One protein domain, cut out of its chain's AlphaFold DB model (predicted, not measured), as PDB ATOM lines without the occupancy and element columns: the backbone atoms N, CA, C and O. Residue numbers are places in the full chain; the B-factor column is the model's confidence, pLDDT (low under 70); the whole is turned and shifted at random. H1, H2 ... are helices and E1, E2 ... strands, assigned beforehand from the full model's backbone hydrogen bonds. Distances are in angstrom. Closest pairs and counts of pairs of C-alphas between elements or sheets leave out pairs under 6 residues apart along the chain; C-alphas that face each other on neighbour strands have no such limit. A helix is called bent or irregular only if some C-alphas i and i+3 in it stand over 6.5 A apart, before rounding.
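What this domain is: This is residues 453 to 574 of the 575 residues of an uncharacterized protein of Merismopedia glauca CCAP 1448/3 (UniProt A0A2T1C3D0). A curled, five-stranded antiparallel sheet makes one end of an elongated domain, and the long helix H2 starts over one face of this sheet and runs on away from it. There H3 folds back beside the later part of H2, and the longer H4 packs on H2 too, giving a three-helix bundle whose H4 ends at the far end of the long axis; the small H1 grazes the sheet. The 122 printed residues run E1 H1 E2 E3 E4 E5 H2 H3 H4, with sheet order E4 E3 E2 E1 E5, and the class is mixed, helices and strands. The whole is compact by its radius of gyration of the C-alphas, 15.4 A, with spans of 50 by 32 by 22 A.

Where its parts are: E1 covers residues 461 to 464, 10.0 A, from C-alpha 461 at (-6.715, 19.126, 135.238). H1, residues 469 to 474, 10.5 A, is only just irregular: C-alphas 470 and 473 are 6.8 A apart. E2, residues 478 to 485, 19.7 A, bends by 65 degrees at residue 482. E3 is residues 488 to 493, 15.4 A; E4, 498 to 500, and E5, 505 to 507, are 6.2 A each. H2, residues 513 to 531, 25.7 A, is neither bent nor irregular, but only just: C-alphas 526 and 529 are 6.3 A apart. H3 is residues 535 to 544, 14.5 A. H4, residues 552 to 572, 31.0 A, ends with C-alpha 572 at (-2.300, 18.701, 98.579).

How they stand to each other: The sheet is strongly twisted, with edge strands E4 and E5. N 463 and O 506 join E1 and E5 within hydrogen-bond range at 2.8 A, as do N 479 and O 462 for E2 and E1 at 2.8 A. E2, E3 and E4 are a meander, each strand the antiparallel neighbour of the one before; N 482 and O 490 are 2.8 A apart, N 491 and O 498 2.9 A. H1 only grazes the sheet with residues 471 to 474. H2 is on one face of the sheet, two layers, at a height over the sheet of 9.3 A; it lies over E3, E2 and E1, slantwise to the strands, at 51 degrees to E1 on the local plane. Its closest C-alphas to E1 are those of Asn 514 and Ala 461, 5.6 A. H2, H3 and H4 form an up and down bundle, each running against the one before. H2 and H3, a helical hairpin, touch at a shallow tilt of 5 degrees, opposite ways, H2 with residues 524 to 531 alone; the closest C-alphas are those of Val 531 and Ala 537, 6.3 A. H2 with residues 523 to 531 alone touches H4 with residues 558 to 565 alone, the same way, at a tilt of 34.7 degrees, only just shallow; the closest C-alphas are those of Leu 530 and Phe 565, 6.4 A. H3 and H4 are close but not clearly touching. H3 and H4 are not on the sheet. Every O i to N i+4 pair is within hydrogen-bond range in H3, 13 of 15 in H2, 15 of 17 in H4 and 0 of 2 in H1, where 2 of 3 O i to N i+3 pairs are.

The domain as a whole: The C-alphas of Asp 454 and Ser 574 are the two farthest apart, 51.6 A. The printed part has no cut and no long link. The mean pLDDT of the printed part is 82.0; residues 567 to 574 are under 70.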
ATOM      1  N   LYS A 453     -19.211  14.859 140.980       74.62
ATOM      2  CA  LYS A 453     -19.638  16.246 141.226       74.62
ATOM      3  C   LYS A 453     -18.995  16.875 142.464       74.62
ATOM      4  O   LYS A 453     -18.794  18.083 142.474       74.62
ATOM      5  N   ASP A 454     -18.667  16.069 143.474       80.00
ATOM      6  CA  ASP A 454     -17.993  16.530 144.695       80.00
ATOM      7  C   ASP A 454     -16.463  16.527 144.526       80.00
ATOM      8  O   ASP A 454     -15.746  17.221 145.243       80.00
ATOM      9  N   PHE A 455     -15.954  15.725 143.584       81.12
ATOM     10  CA  PHE A 455     -14.524  15.540 143.345       81.12
ATOM     11  C   PHE A 455     -13.913  16.631 142.451       81.12
ATOM     12  O   PHE A 455     -12.807  17.103 142.734       81.12
ATOM     13  N   CYS A 456     -14.597  17.020 141.368       82.06
ATOM     14  CA  CYS A 456     -14.086  18.004 140.412       82.06
ATOM     15  C   CYS A 456     -15.170  18.715 139.594       82.06
ATOM     16  O   CYS A 456     -16.328  18.298 139.548       82.06
ATOM     17  N   LEU A 457     -14.764  19.786 138.912       85.56
ATOM     18  CA  LEU A 457     -15.558  20.503 137.920       85.56
ATOM     19  C   LEU A 457     -15.072  20.185 136.491       85.56
ATOM     20  O   LEU A 457     -13.902  19.851 136.288       85.56
ATOM     21  N   PRO A 458     -15.936  20.310 135.464       86.81
ATOM     22  CA  PRO A 458     -15.490  20.287 134.074       86.81
ATOM     23  C   PRO A 458     -14.454  21.394 133.820       86.81
ATOM     24  O   PRO A 458     -14.696  22.553 134.150       86.81
ATOM     25  N   GLY A 459     -13.313  21.035 133.231       85.38
ATOM     26  CA  GLY A 459     -12.154  21.913 133.037       85.38
ATOM     27  C   GLY A 459     -11.019  21.731 134.055       85.38
ATOM     28  O   GLY A 459      -9.927  22.246 133.818       85.38
ATOM     29  N   ASP A 460     -11.223  20.980 135.143       89.12
ATOM     30  CA  ASP A 460     -10.146  20.653 136.086       89.12
ATOM     31  C   ASP A 460      -9.114  19.698 135.455       89.12
ATOM     32  O   ASP A 460      -9.476  18.742 134.758       89.12
ATOM     33  N   ALA A 461      -7.824  19.944 135.722       90.31
ATOM     34  CA  ALA A 461      -6.715  19.126 135.238       90.31
ATOM     35  C   ALA A 461      -6.267  18.059 136.254       90.31
ATOM     36  O   ALA A 461      -6.181  18.292 137.464       90.31
ATOM     37  N   PHE A 462      -5.920  16.879 135.739       91.88
ATOM     38  CA  PHE A 462      -5.497  15.714 136.514       91.88
ATOM     39  C   PHE A 462      -4.321  14.996 135.845       91.88
ATOM     40  O   PHE A 462      -4.032  15.199 134.670       91.88
ATOM     41  N   THR A 463      -3.657  14.115 136.590       90.62
ATOM     42  CA  THR A 463      -2.711  13.120 136.066       90.62
ATOM     43  C   THR A 463      -3.286  11.721 136.260       90.62
ATOM     44  O   THR A 463      -3.699  11.357 137.365       90.62
ATOM     45  N   LEU A 464      -3.309  10.924 135.193       90.25
ATOM     46  CA  LEU A 464      -3.858   9.570 135.213       90.25
ATOM     47  C   LEU A 464      -2.924   8.587 135.917       90.25
ATOM     48  O   LEU A 464      -1.738   8.487 135.599       90.25
ATOM     49  N   CYS A 465      -3.481   7.837 136.865       88.62
ATOM     50  CA  CYS A 465      -2.757   6.911 137.727       88.62
ATOM     51  C   CYS A 465      -3.478   5.559 137.834       88.62
ATOM     52  O   CYS A 465      -4.697   5.469 137.730       88.62
ATOM     53  N   HIS A 466      -2.708   4.504 138.113       85.31
ATOM     54  CA  HIS A 466      -3.190   3.161 138.471       85.31
ATOM     55  C   HIS A 466      -4.110   2.438 137.460       85.31
ATOM     56  O   HIS A 466      -4.632   1.368 137.784       85.31
ATOM     57  N   LEU A 467      -4.231   2.926 136.221       87.62
ATOM     58  CA  LEU A 467      -4.935   2.240 135.133       87.62
ATOM     59  C   LEU A 467      -4.259   0.901 134.795       87.62
ATOM     60  O   LEU A 467      -3.027   0.796 134.815       87.62
ATOM     61  N   GLN A 468      -5.065  -0.114 134.487       84.19
ATOM     62  CA  GLN A 468      -4.620  -1.483 134.202       84.19
ATOM     63  C   GLN A 468      -4.783  -1.828 132.713       84.19
ATOM     64  O   GLN A 468      -5.344  -1.052 131.942       84.19
ATOM     65  N   ASP A 469      -4.265  -2.989 132.314       84.88
ATOM     66  CA  ASP A 469      -4.488  -3.602 131.000       84.88
ATOM     67  C   ASP A 469      -4.243  -2.645 129.812       84.88
ATOM     68  O   ASP A 469      -3.181  -2.021 129.728       84.88
ATOM     69  N   SER A 470      -5.197  -2.524 128.884       79.31
ATOM     70  CA  SER A 470      -5.121  -1.649 127.702       79.31
ATOM     71  C   SER A 470      -5.021  -0.157 128.046       79.31
ATOM     72  O   SER A 470      -4.427   0.620 127.294       79.31
ATOM     73  N   GLU A 471      -5.547   0.252 129.200       85.50
ATOM     74  CA  GLU A 471      -5.538   1.636 129.680       85.50
ATOM     75  C   GLU A 471      -4.211   2.011 130.359       85.50
ATOM     76  O   GLU A 471      -3.920   3.189 130.577       85.50
ATOM     77  N   ARG A 472      -3.330   1.036 130.628       85.06
ATOM     78  CA  ARG A 472      -2.023   1.278 131.260       85.06
ATOM     79  C   ARG A 472      -1.156   2.288 130.492       85.06
ATOM     80  O   ARG A 472      -0.320   2.946 131.114       85.06
ATOM     81  N   ARG A 473      -1.366   2.439 129.175       83.62
ATOM     82  CA  ARG A 473      -0.664   3.406 128.304       83.62
ATOM     83  C   ARG A 473      -0.867   4.872 128.704       83.62
ATOM     84  O   ARG A 473       0.016   5.678 128.428       83.62
ATOM     85  N   TYR A 474      -1.990   5.196 129.353       84.81
ATOM     86  CA  TYR A 474      -2.334   6.557 129.777       84.81
ATOM     87  C   TYR A 474      -1.760   6.925 131.160       84.81
ATOM     88  O   TYR A 474      -1.855   8.078 131.567       84.81
ATOM     89  N   ASN A 475      -1.165   5.981 131.902       86.94
ATOM     90  CA  ASN A 475      -0.579   6.283 133.213       86.94
ATOM     91  C   ASN A 475       0.583   7.282 133.088       86.94
ATOM     92  O   ASN A 475       1.512   7.077 132.303       86.94
ATOM     93  N   GLY A 476       0.541   8.331 133.909       84.25
ATOM     94  CA  GLY A 476       1.478   9.454 133.873       84.25
ATOM     95  C   GLY A 476       1.159  10.512 132.814       84.25
ATOM     96  O   GLY A 476       1.855  11.520 132.765       84.25
ATOM     97  N   CYS A 477       0.126  10.323 131.985       88.25
ATOM     98  CA  CYS A 477      -0.367  11.385 131.113       88.25
ATOM     99  C   CYS A 477      -1.257  12.349 131.908       88.25
ATOM    100  O   CYS A 477      -2.025  11.921 132.777       88.25
ATOM    101  N   TRP A 478      -1.185  13.640 131.586       91.25
ATOM    102  CA  TRP A 478      -2.144  14.616 132.093       91.25
ATOM    103  C   TRP A 478      -3.435  14.598 131.264       91.25
ATOM    104  O   TRP A 478      -3.459  14.170 130.107       91.25
ATOM    105  N   CYS A 479      -4.534  15.011 131.888       90.31
ATOM    106  CA  CYS A 479      -5.870  14.981 131.311       90.31
ATOM    107  C   CYS A 479      -6.759  16.093 131.884       90.31
ATOM    108  O   CYS A 479      -6.439  16.680 132.918       90.31
ATOM    109  N   ILE A 480      -7.876  16.386 131.214       90.75
ATOM    110  CA  ILE A 480      -8.822  17.444 131.607       90.75
ATOM    111  C   ILE A 480     -10.225  16.851 131.730       90.75
ATOM    112  O   ILE A 480     -10.671  16.131 130.841       90.75
ATOM    113  N   ALA A 481     -10.946  17.136 132.814       90.62
ATOM    114  CA  ALA A 481     -12.314  16.649 132.991       90.62
ATOM    115  C   ALA A 481     -13.278  17.297 131.975       90.62
ATOM    116  O   ALA A 481     -13.496  18.505 132.009       90.62
ATOM    117  N   ILE A 482     -13.898  16.500 131.095       89.12
ATOM    118  CA  ILE A 482     -14.922  16.970 130.139       89.12
ATOM    119  C   ILE A 482     -16.314  16.893 130.769       89.12
ATOM    120  O   ILE A 482     -17.098  17.838 130.713       89.12
ATOM    121  N   LYS A 483     -16.657  15.718 131.310       89.62
ATOM    122  CA  LYS A 483     -18.026  15.384 131.705       89.62
ATOM    123  C   LYS A 483     -18.040  14.485 132.931       89.62
ATOM    124  O   LYS A 483     -17.332  13.483 132.998       89.62
ATOM    125  N   LEU A 484     -18.900  14.833 133.877       88.25
ATOM    126  CA  LEU A 484     -19.091  14.109 135.126       88.25
ATOM    127  C   LEU A 484     -20.288  13.155 134.988       88.25
ATOM    128  O   LEU A 484     -21.367  13.567 134.558       88.25
ATOM    129  N   PHE A 485     -20.103  11.895 135.373       84.06
ATOM    130  CA  PHE A 485     -21.169  10.926 135.655       84.06
ATOM    131  C   PHE A 485     -21.199  10.648 137.162       84.06
ATOM    132  O   PHE A 485     -20.276  11.031 137.869       84.06
ATOM    133  N   ASP A 486     -22.194   9.931 137.680       78.75
ATOM    134  CA  ASP A 486     -22.389   9.840 139.138       78.75
ATOM    135  C   ASP A 486     -21.177   9.276 139.913       78.75
ATOM    136  O   ASP A 486     -20.871   9.776 140.994       78.75
ATOM    137  N   PHE A 487     -20.433   8.321 139.330       80.00
ATOM    138  CA  PHE A 487     -19.256   7.668 139.944       80.00
ATOM    139  C   PHE A 487     -18.010   7.595 139.038       80.00
ATOM    140  O   PHE A 487     -17.079   6.831 139.305       80.00
ATOM    141  N   SER A 488     -17.998   8.325 137.922       86.94
ATOM    142  CA  SER A 488     -16.894   8.296 136.952       86.94
ATOM    143  C   SER A 488     -16.810   9.603 136.178       86.94
ATOM    144  O   SER A 488     -17.820  10.272 135.978       86.94
ATOM    145  N   ILE A 489     -15.615   9.942 135.722       89.94
ATOM    146  CA  ILE A 489     -15.302  11.188 135.033       89.94
ATOM    147  C   ILE A 489     -14.825  10.823 133.632       89.94
ATOM    148  O   ILE A 489     -13.915  10.012 133.468       89.94
ATOM    149  N   MET A 490     -15.447  11.412 132.617       91.06
ATOM    150  CA  MET A 490     -14.904  11.431 131.266       91.06
ATOM    151  C   MET A 490     -13.816  12.497 131.226       91.06
ATOM    152  O   MET A 490     -14.112  13.688 131.351       91.06
ATOM    153  N   VAL A 491     -12.572  12.059 131.078       92.00
ATOM    154  CA  VAL A 491     -11.413  12.932 130.911       92.00
ATOM    155  C   VAL A 491     -10.951  12.916 129.466       92.00
ATOM    156  O   VAL A 491     -11.012  11.886 128.795       92.00
ATOM    157  N   ASP A 492     -10.462  14.053 128.998       91.12
ATOM    158  CA  ASP A 492      -9.783  14.156 127.721       91.12
ATOM    159  C   ASP A 492      -8.277  14.025 127.903       91.12
ATOM    160  O   ASP A 492      -7.711  14.601 128.834       91.12
ATOM    161  N   THR A 493      -7.627  13.286 127.012       88.38
ATOM    162  CA  THR A 493      -6.170  13.136 126.997       88.38
ATOM    163  C   THR A 493      -5.663  13.367 125.580       88.38
ATOM    164  O   THR A 493      -6.369  13.101 124.609       88.38
ATOM    165  N   ALA A 494      -4.397  13.755 125.450       81.81
ATOM    166  CA  ALA A 494      -3.698  13.842 124.163       81.81
ATOM    167  C   ALA A 494      -3.596  12.500 123.395       81.81
ATOM    168  O   ALA A 494      -3.064  12.462 122.293       81.81
ATOM    169  N   LEU A 495      -4.055  11.388 123.980       79.25
ATOM    170  CA  LEU A 495      -4.107  10.058 123.368       79.25
ATOM    171  C   LEU A 495      -5.553   9.579 123.101       79.25
ATOM    172  O   LEU A 495      -5.741   8.395 122.807       79.25
ATOM    173  N   GLY A 496      -6.542  10.468 123.258       84.25
ATOM    174  CA  GLY A 496      -7.983  10.202 123.195       84.25
ATOM    175  C   GLY A 496      -8.689  10.343 124.550       84.25
ATOM    176  O   GLY A 496      -8.054  10.314 125.609       84.25
ATOM    177  N   SER A 497     -10.015  10.488 124.533       89.88
ATOM    178  CA  SER A 497     -10.829  10.625 125.748       89.88
ATOM    179  C   SER A 497     -11.099   9.267 126.421       89.88
ATOM    180  O   SER A 497     -11.306   8.257 125.748       89.88
ATOM    181  N   LEU A 498     -11.126   9.235 127.757       91.50
ATOM    182  CA  LEU A 498     -11.269   8.020 128.569       91.50
ATOM    183  C   LEU A 498     -12.250   8.238 129.732       91.50
ATOM    184  O   LEU A 498     -12.291   9.311 130.331       91.50
ATOM    185  N   GLN A 499     -13.030   7.215 130.090       91.88
ATOM    186  CA  GLN A 499     -13.907   7.245 131.265       91.88
ATOM    187  C   GLN A 499     -13.220   6.562 132.451       91.88
ATOM    188  O   GLN A 499     -13.037   5.348 132.457       91.88
ATOM    189  N   VAL A 500     -12.860   7.336 133.475       89.00
ATOM    190  CA  VAL A 500     -12.077   6.864 134.628       89.00
ATOM    191  C   VAL A 500     -12.798   7.099 135.954       89.00
ATOM    192  O   VAL A 500     -13.742   7.883 136.051       89.00
ATOM    193  N   LYS A 501     -12.367   6.402 137.006       87.88
ATOM    194  CA  LYS A 501     -12.853   6.625 138.378       87.88
ATOM    195  C   LYS A 501     -12.036   7.733 139.057       87.88
ATOM    196  O   LYS A 501     -10.852   7.846 138.743       87.88
ATOM    197  N   PRO A 502     -12.599   8.463 140.041       85.94
ATOM    198  CA  PRO A 502     -11.842   9.411 140.869       85.94
ATOM    199  C   PRO A 502     -10.570   8.810 141.496       85.94
ATOM    200  O   PRO A 502      -9.541   9.470 141.556       85.94
ATOM    201  N   GLU A 503     -10.600   7.524 141.870       84.31
ATOM    202  CA  GLU A 503      -9.446   6.765 142.394       84.31
ATOM    203  C   GLU A 503      -8.224   6.729 141.446       84.31
ATOM    204  O   GLU A 503      -7.101   6.523 141.902       84.31
ATOM    205  N   ASN A 504      -8.433   6.939 140.141       88.00
ATOM    206  CA  ASN A 504      -7.396   6.899 139.103       88.00
ATOM    207  C   ASN A 504      -6.901   8.305 138.701       88.00
ATOM    208  O   ASN A 504      -6.159   8.438 137.726       88.00
ATOM    209  N   LEU A 505      -7.326   9.359 139.409       88.00
ATOM    210  CA  LEU A 505      -7.029  10.757 139.090       88.00
ATOM    211  C   LEU A 505      -6.247  11.425 140.225       88.00
ATOM    212  O   LEU A 505      -6.773  11.657 141.312       88.00
ATOM    213  N   ALA A 506      -4.994  11.792 139.956       87.88
ATOM    214  CA  ALA A 506      -4.220  12.672 140.826       87.88
ATOM    215  C   ALA A 506      -4.485  14.134 140.437       87.88
ATOM    216  O   ALA A 506      -4.316  14.508 139.278       87.88
ATOM    217  N   ARG A 507      -4.927  14.956 141.391       85.94
ATOM    218  CA  ARG A 507      -5.307  16.359 141.165       85.94
ATOM    219  C   ARG A 507      -4.080  17.247 140.918       85.94
ATOM    220  O   ARG A 507      -3.055  17.075 141.574       85.94
ATOM    221  N   VAL A 508      -4.184  18.176 139.964       84.75
ATOM    222  CA  VAL A 508      -3.099  19.090 139.567       84.75
ATOM    223  C   VAL A 508      -3.476  20.521 139.968       84.75
ATOM    224  O   VAL A 508      -3.988  21.297 139.168       84.75
ATOM    225  N   ASP A 509      -3.237  20.874 141.232       74.69
ATOM    226  CA  ASP A 509      -3.579  22.193 141.781       74.69
ATOM    227  C   ASP A 509      -2.424  23.200 141.619       74.69
ATOM    228  O   ASP A 509      -1.639  23.422 142.541       74.69
ATOM    229  N   TYR A 510      -2.336  23.844 140.449       76.06
ATOM    230  CA  TYR A 510      -1.445  24.993 140.221       76.06
ATOM    231  C   TYR A 510      -2.200  26.163 139.560       76.06
ATOM    232  O   TYR A 510      -2.991  25.944 138.639       76.06
ATOM    233  N   PRO A 511      -1.968  27.423 139.976       74.12
ATOM    234  CA  PRO A 511      -2.680  28.574 139.426       74.12
ATOM    235  C   PRO A 511      -2.395  28.750 137.926       74.12
ATOM    236  O   PRO A 511      -1.245  28.766 137.490       74.12
ATOM    237  N   GLY A 512      -3.459  28.875 137.126       76.31
ATOM    238  CA  GLY A 512      -3.383  29.075 135.672       76.31
ATOM    239  C   GLY A 512      -2.963  27.847 134.849       76.31
ATOM    240  O   GLY A 512      -2.861  27.953 133.626       76.31
ATOM    241  N   ILE A 513      -2.731  26.676 135.461       80.12
ATOM    242  CA  ILE A 513      -2.306  25.488 134.701       80.12
ATOM    243  C   ILE A 513      -3.437  24.914 133.839       80.12
ATOM    244  O   ILE A 513      -3.183  24.515 132.706       80.12
ATOM    245  N   ASN A 514      -4.689  24.961 134.311       82.94
ATOM    246  CA  ASN A 514      -5.851  24.442 133.577       82.94
ATOM    247  C   ASN A 514      -6.040  25.160 132.227       82.94
ATOM    248  O   ASN A 514      -6.285  24.510 131.212       82.94
ATOM    249  N   GLU A 515      -5.863  26.485 132.178       82.75
ATOM    250  CA  GLU A 515      -5.958  27.279 130.941       82.75
ATOM    251  C   GLU A 515      -4.839  26.933 129.950       82.75
ATOM    252  O   GLU A 515      -5.089  26.730 128.756       82.75
ATOM    253  N   LYS A 516      -3.603  26.796 130.453       84.00
ATOM    254  CA  LYS A 516      -2.440  26.391 129.652       84.00
ATOM    255  C   LYS A 516      -2.618  24.986 129.084       84.00
ATOM    256  O   LYS A 516      -2.525  24.814 127.873       84.00
ATOM    257  N   LEU A 517      -2.944  24.003 129.925       85.38
ATOM    258  CA  LEU A 517      -3.171  22.620 129.500       85.38
ATOM    259  C   LEU A 517      -4.359  22.509 128.534       85.38
ATOM    260  O   LEU A 517      -4.258  21.796 127.543       85.38
ATOM    261  N   THR A 518      -5.439  23.274 128.735       85.44
ATOM    262  CA  THR A 518      -6.564  23.342 127.779       85.44
ATOM    263  C   THR A 518      -6.117  23.871 126.415       85.44
ATOM    264  O   THR A 518      -6.561  23.379 125.377       85.44
ATOM    265  N   THR A 519      -5.234  24.871 126.398       86.12
ATOM    266  CA  THR A 519      -4.687  25.442 125.161       86.12
ATOM    267  C   THR A 519      -3.777  24.437 124.452       86.12
ATOM    268  O   THR A 519      -3.962  24.172 123.267       86.12
ATOM    269  N   VAL A 520      -2.859  23.804 125.188       85.81
ATOM    270  CA  VAL A 520      -1.961  22.758 124.673       85.81
ATOM    271  C   VAL A 520      -2.743  21.548 124.155       85.81
ATOM    272  O   VAL A 520      -2.416  21.020 123.098       85.81
ATOM    273  N   LEU A 521      -3.808  21.124 124.840       86.25
ATOM    274  CA  LEU A 521      -4.604  19.967 124.424       86.25
ATOM    275  C   LEU A 521      -5.324  20.214 123.093       86.25
ATOM    276  O   LEU A 521      -5.327  19.344 122.229       86.25
ATOM    277  N   LYS A 522      -5.868  21.424 122.890       86.12
ATOM    278  CA  LYS A 522      -6.463  21.835 121.606       86.12
ATOM    279  C   LYS A 522      -5.439  21.817 120.469       86.12
ATOM    280  O   LYS A 522      -5.760  21.333 119.388       86.12
ATOM    281  N   ARG A 523      -4.216  22.300 120.726       86.50
ATOM    282  CA  ARG A 523      -3.091  22.242 119.776       86.50
ATOM    283  C   ARG A 523      -2.768  20.796 119.394       86.50
ATOM    284  O   ARG A 523      -2.791  20.455 118.215       86.50
ATOM    285  N   ILE A 524      -2.584  19.919 120.386       85.62
ATOM    286  CA  ILE A 524      -2.291  18.496 120.153       85.62
ATOM    287  C   ILE A 524      -3.410  17.804 119.360       85.62
ATOM    288  O   ILE A 524      -3.104  17.118 118.391       85.62
ATOM    289  N   HIS A 525      -4.686  18.018 119.693       84.25
ATOM    290  CA  HIS A 525      -5.800  17.434 118.926       84.25
ATOM    291  C   HIS A 525      -5.859  17.941 117.481       84.25
ATOM    292  O   HIS A 525      -6.127  17.155 116.577       84.25
ATOM    293  N   SER A 526      -5.557  19.223 117.237       83.12
ATOM    294  CA  SER A 526      -5.481  19.758 115.867       83.12
ATOM    295  C   SER A 526      -4.345  19.143 115.041       83.12
ATOM    296  O   SER A 526      -4.443  19.075 113.818       83.12
ATOM    297  N   LEU A 527      -3.292  18.654 115.707       81.12
ATOM    298  CA  LEU A 527      -2.200  17.913 115.085       81.12
ATOM    299  C   LEU A 527      -2.512  16.423 114.917       81.12
ATOM    300  O   LEU A 527      -2.122  15.865 113.899       81.12
ATOM    301  N   ASP A 528      -3.191  15.768 115.867       77.75
ATOM    302  CA  ASP A 528      -3.379  14.305 115.862       77.75
ATOM    303  C   ASP A 528      -4.087  13.806 114.591       77.75
ATOM    304  O   ASP A 528      -3.671  12.806 114.006       77.75
ATOM    305  N   ASP A 529      -5.079  14.550 114.087       72.12
ATOM    306  CA  ASP A 529      -5.743  14.249 112.811       72.12
ATOM    307  C   ASP A 529      -4.788  14.290 111.602       72.12
ATOM    308  O   ASP A 529      -4.892  13.443 110.712       72.12
ATOM    309  N   LEU A 530      -3.835  15.228 111.581       75.56
ATOM    310  CA  LEU A 530      -2.877  15.421 110.481       75.56
ATOM    311  C   LEU A 530      -1.676  14.465 110.593       75.56
ATOM    312  O   LEU A 530      -1.169  13.944 109.602       75.56
ATOM    313  N   VAL A 531      -1.259  14.183 111.826       72.75
ATOM    314  CA  VAL A 531      -0.109  13.348 112.208       72.75
ATOM    315  C   VAL A 531      -0.422  11.844 112.110       72.75
ATOM    316  O   VAL A 531       0.456  10.997 112.287       72.75
ATOM    317  N   LYS A 532      -1.652  11.458 111.740       70.44
ATOM    318  CA  LYS A 532      -2.080  10.054 111.576       70.44
ATOM    319  C   LYS A 532      -1.165   9.190 110.702       70.44
ATOM    320  O   LYS A 532      -1.132   7.980 110.939       70.44
ATOM    321  N   GLN A 533      -0.414   9.768 109.767       70.44
ATOM    322  CA  GLN A 533       0.506   9.027 108.895       70.44
ATOM    323  C   GLN A 533       1.940   8.889 109.450       70.44
ATOM    324  O   GLN A 533       2.631   7.948 109.068       70.44
ATOM    325  N   GLU A 534       2.384   9.740 110.386       80.31
ATOM    326  CA  GLU A 534       3.779   9.760 110.855       80.31
ATOM    327  C   GLU A 534       3.961   9.250 112.293       80.31
ATOM    328  O   GLU A 534       3.574   9.886 113.274       80.31
ATOM    329  N   GLU A 535       4.626   8.103 112.442       80.75
ATOM    330  CA  GLU A 535       4.869   7.479 113.750       80.75
ATOM    331  C   GLU A 535       5.828   8.291 114.643       80.75
ATOM    332  O   GLU A 535       5.596   8.415 115.848       80.75
ATOM    333  N   SER A 536       6.849   8.929 114.057       81.56
ATOM    334  CA  SER A 536       7.795   9.804 114.770       81.56
ATOM    335  C   SER A 536       7.101  11.001 115.427       81.56
ATOM    336  O   SER A 536       7.339  11.303 116.597       81.56
ATOM    337  N   ALA A 537       6.193  11.655 114.700       80.50
ATOM    338  CA  ALA A 537       5.420  12.782 115.207       80.50
ATOM    339  C   ALA A 537       4.441  12.348 116.318       80.50
ATOM    340  O   ALA A 537       4.350  13.018 117.349       80.50
ATOM    341  N   LYS A 538       3.805  11.169 116.208       81.12
ATOM    342  CA  LYS A 538       3.006  10.584 117.309       81.12
ATOM    343  C   LYS A 538       3.838  10.295 118.557       81.12
ATOM    344  O   LYS A 538       3.368  10.522 119.672       81.12
ATOM    345  N   ALA A 539       5.066   9.796 118.396       82.56
ATOM    346  CA  ALA A 539       5.968   9.543 119.519       82.56
ATOM    347  C   ALA A 539       6.322  10.845 120.262       82.56
ATOM    348  O   ALA A 539       6.324  10.861 121.495       82.56
ATOM    349  N   ILE A 540       6.526  11.944 119.527       84.19
ATOM    350  CA  ILE A 540       6.731  13.283 120.094       84.19
ATOM    351  C   ILE A 540       5.485  13.742 120.864       84.19
ATOM    352  O   ILE A 540       5.605  14.038 122.053       84.19
ATOM    353  N   LEU A 541       4.287  13.717 120.267       83.00
ATOM    354  CA  LEU A 541       3.042  14.122 120.950       83.00
ATOM    355  C   LEU A 541       2.774  13.294 122.226       83.00
ATOM    356  O   LEU A 541       2.405  13.841 123.264       83.00
ATOM    357  N   ASN A 542       3.057  11.988 122.197       82.56
ATOM    358  CA  ASN A 542       2.964  11.093 123.358       82.56
ATOM    359  C   ASN A 542       4.056  11.337 124.429       82.56
ATOM    360  O   ASN A 542       3.910  10.921 125.578       82.56
ATOM    361  N   SER A 543       5.162  12.001 124.083       82.75
ATOM    362  CA  SER A 543       6.144  12.471 125.069       82.75
ATOM    363  C   SER A 543       5.681  13.766 125.752       82.75
ATOM    364  O   SER A 543       5.837  13.915 126.965       82.75
ATOM    365  N   LEU A 544       5.030  14.663 125.000       83.81
ATOM    366  CA  LEU A 544       4.482  15.927 125.502       83.81
ATOM    367  C   LEU A 544       3.253  15.710 126.400       83.81
ATOM    368  O   LEU A 544       3.101  16.399 127.408       83.81
ATOM    369  N   SER A 545       2.428  14.695 126.119       81.69
ATOM    370  CA  SER A 545       1.258  14.322 126.938       81.69
ATOM    371  C   SER A 545       1.583  13.901 128.381       81.69
ATOM    372  O   SER A 545       0.684  13.818 129.220       81.69
ATOM    373  N   LYS A 546       2.861  13.635 128.682       83.88
ATOM    374  CA  LYS A 546       3.369  13.265 130.015       83.88
ATOM    375  C   LYS A 546       4.095  14.408 130.723       83.88
ATOM    376  O   LYS A 546       4.433  14.288 131.898       83.88
ATOM    377  N   LYS A 547       4.329  15.528 130.034       83.44
ATOM    378  CA  LYS A 547       4.938  16.733 130.602       83.44
ATOM    379  C   LYS A 547       3.845  17.693 131.064       83.44
ATOM    380  O   LYS A 547       3.142  18.271 130.245       83.44
ATOM    381  N   LEU A 548       3.736  17.899 132.378       76.69
ATOM    382  CA  LEU A 548       2.865  18.930 132.972       76.69
ATOM    383  C   LEU A 548       3.344  20.361 132.668       76.69
ATOM    384  O   LEU A 548       2.544  21.292 132.656       76.69
ATOM    385  N   TYR A 549       4.644  20.523 132.412       78.12
ATOM    386  CA  TYR A 549       5.273  21.784 132.039       78.12
ATOM    387  C   TYR A 549       5.986  21.610 130.699       78.12
ATOM    388  O   TYR A 549       6.889  20.781 130.578       78.12
ATOM    389  N   LEU A 550       5.582  22.394 129.698       80.31
ATOM    390  CA  LEU A 550       6.316  22.513 128.444       80.31
ATOM    391  C   LEU A 550       7.505  23.454 128.649       80.31
ATOM    392  O   LEU A 550       7.369  24.527 129.239       80.31
ATOM    393  N   THR A 551       8.676  23.055 128.166       84.69
ATOM    394  CA  THR A 551       9.827  23.958 128.069       84.69
ATOM    395  C   THR A 551       9.686  24.871 126.847       84.69
ATOM    396  O   THR A 551       8.964  24.553 125.903       84.69
ATOM    397  N   ALA A 552      10.458  25.960 126.788       83.56
ATOM    398  CA  ALA A 552      10.533  26.806 125.590       83.56
ATOM    399  C   ALA A 552      11.028  26.052 124.331       83.56
ATOM    400  O   ALA A 552      10.857  26.537 123.214       83.56
ATOM    401  N   PHE A 553      11.650  24.877 124.493       85.56
ATOM    402  CA  PHE A 553      11.954  23.968 123.388       85.56
ATOM    403  C   PHE A 553      10.716  23.169 122.957       85.56
ATOM    404  O   PHE A 553      10.447  23.073 121.764       85.56
ATOM    405  N   ASP A 554       9.943  22.643 123.912       85.56
ATOM    406  CA  ASP A 554       8.713  21.892 123.633       85.56
ATOM    407  C   ASP A 554       7.640  22.761 122.951       85.56
ATOM    408  O   ASP A 554       6.952  22.288 122.050       85.56
ATOM    409  N   GLU A 555       7.524  24.043 123.324       84.56
ATOM    410  CA  GLU A 555       6.630  24.992 122.641       84.56
ATOM    411  C   GLU A 555       7.057  25.230 121.185       84.56
ATOM    412  O   GLU A 555       6.241  25.078 120.280       84.56
ATOM    413  N   ARG A 556       8.351  25.486 120.930       86.31
ATOM    414  CA  ARG A 556       8.883  25.623 119.558       86.31
ATOM    415  C   ARG A 556       8.737  24.346 118.733       86.31
ATOM    416  O   ARG A 556       8.610  24.421 117.515       86.31
ATOM    417  N   LEU A 557       8.795  23.180 119.377       86.62
ATOM    418  CA  LEU A 557       8.591  21.893 118.720       86.62
ATOM    419  C   LEU A 557       7.137  21.754 118.246       86.62
ATOM    420  O   LEU A 557       6.921  21.384 117.096       86.62
ATOM    421  N   LEU A 558       6.163  22.132 119.083       84.94
ATOM    422  CA  LEU A 558       4.751  22.221 118.691       84.94
ATOM    423  C   LEU A 558       4.532  23.250 117.572       84.94
ATOM    424  O   LEU A 558       3.906  22.908 116.574       84.94
ATOM    425  N   ASP A 559       5.099  24.458 117.683       86.12
ATOM    426  CA  ASP A 559       4.996  25.498 116.642       86.12
ATOM    427  C   ASP A 559       5.536  24.998 115.286       86.12
ATOM    428  O   ASP A 559       4.944  25.242 114.236       86.12
ATOM    429  N   CYS A 560       6.665  24.279 115.302       85.12
ATOM    430  CA  CYS A 560       7.293  23.709 114.111       85.12
ATOM    431  C   CYS A 560       6.438  22.591 113.491       85.12
ATOM    432  O   CYS A 560       6.268  22.546 112.272       85.12
ATOM    433  N   MET A 561       5.854  21.717 114.321       84.06
ATOM    434  CA  MET A 561       4.925  20.682 113.860       84.06
ATOM    435  C   MET A 561       3.665  21.296 113.239       84.06
ATOM    436  O   MET A 561       3.271  20.887 112.152       84.06
ATOM    437  N   GLU A 562       3.069  22.310 113.870       86.44
ATOM    438  CA  GLU A 562       1.915  23.037 113.323       86.44
ATOM    439  C   GLU A 562       2.249  23.685 111.980       86.44
ATOM    440  O   GLU A 562       1.527  23.480 111.007       86.44
ATOM    441  N   GLN A 563       3.384  24.380 111.869       85.50
ATOM    442  CA  GLN A 563       3.824  24.955 110.594       85.50
ATOM    443  C   GLN A 563       4.020  23.890 109.510       85.50
ATOM    444  O   GLN A 563       3.586  24.095 108.378       85.50
ATOM    445  N   HIS A 564       4.636  22.750 109.836       82.94
ATOM    446  CA  HIS A 564       4.903  21.695 108.862       82.94
ATOM    447  C   HIS A 564       3.615  21.010 108.381       82.94
ATOM    448  O   HIS A 564       3.348  20.982 107.180       82.94
ATOM    449  N   PHE A 565       2.780  20.520 109.304       78.62
ATOM    450  CA  PHE A 565       1.568  19.770 108.963       78.62
ATOM    451  C   PHE A 565       0.423  20.657 108.451       78.62
ATOM    452  O   PHE A 565      -0.372  20.197 107.629       78.62
ATOM    453  N   CYS A 566       0.334  21.934 108.842       71.56
ATOM    454  CA  CYS A 566      -0.608  22.860 108.204       71.56
ATOM    455  C   CYS A 566      -0.147  23.279 106.797       71.56
ATOM    456  O   CYS A 566      -0.992  23.474 105.922       71.56
ATOM    457  N   ALA A 567       1.164  23.388 106.542       64.06
ATOM    458  CA  ALA A 567       1.673  23.722 105.212       64.06
ATOM    459  C   ALA A 567       1.439  22.591 104.197       64.06
ATOM    460  O   ALA A 567       0.942  22.866 103.106       64.06
ATOM    461  N   THR A 568       1.734  21.332 104.544       59.81
ATOM    462  CA  THR A 568       1.579  20.191 103.618       59.81
ATOM    463  C   THR A 568       0.134  20.005 103.150       59.81
ATOM    464  O   THR A 568      -0.113  19.938 101.950       59.81
ATOM    465  N   ASN A 569      -0.837  20.064 104.068       56.72
ATOM    466  CA  ASN A 569      -2.261  19.962 103.724       56.72
ATOM    467  C   ASN A 569      -2.756  21.095 102.801       56.72
ATOM    468  O   ASN A 569      -3.691  20.891 102.026       56.72
ATOM    469  N   SER A 570      -2.139  22.283 102.848       53.47
ATOM    470  CA  SER A 570      -2.483  23.373 101.921       53.47
ATOM    471  C   SER A 570      -2.052  23.071 100.480       53.47
ATOM    472  O   SER A 570      -2.790  23.388  99.549       53.47
ATOM    473  N   VAL A 571      -0.914  22.390 100.295       50.09
ATOM    474  CA  VAL A 571      -0.378  22.022  98.975       50.09
ATOM    475  C   VAL A 571      -1.228  20.921  98.338       50.09
ATOM    476  O   VAL A 571      -1.705  21.106  97.218       50.09
ATOM    477  N   ASP A 572      -1.517  19.847  99.076       47.75
ATOM    478  CA  ASP A 572      -2.300  18.701  98.579       47.75
ATOM    479  C   ASP A 572      -3.769  19.052  98.263       47.75
ATOM    480  O   ASP A 572      -4.437  18.356  97.504       47.75
ATOM    481  N   SER A 573      -4.287  20.163  98.804       44.66
ATOM    482  CA  SER A 573      -5.625  20.681  98.473       44.66
ATOM    483  C   SER A 573      -5.700  21.465  97.149       44.66
ATOM    484  O   SER A 573      -6.779  21.919  96.766       44.66
ATOM    485  N   SER A 574      -4.565  21.647  96.461       41.72
ATOM    486  CA  SER A 574      -4.427  22.511  95.275       41.72
ATOM    487  C   SER A 574      -3.908  21.805  94.011       41.72
ATOM    488  O   SER A 574      -3.622  22.476  93.015       41.72
TER     489      SER A 574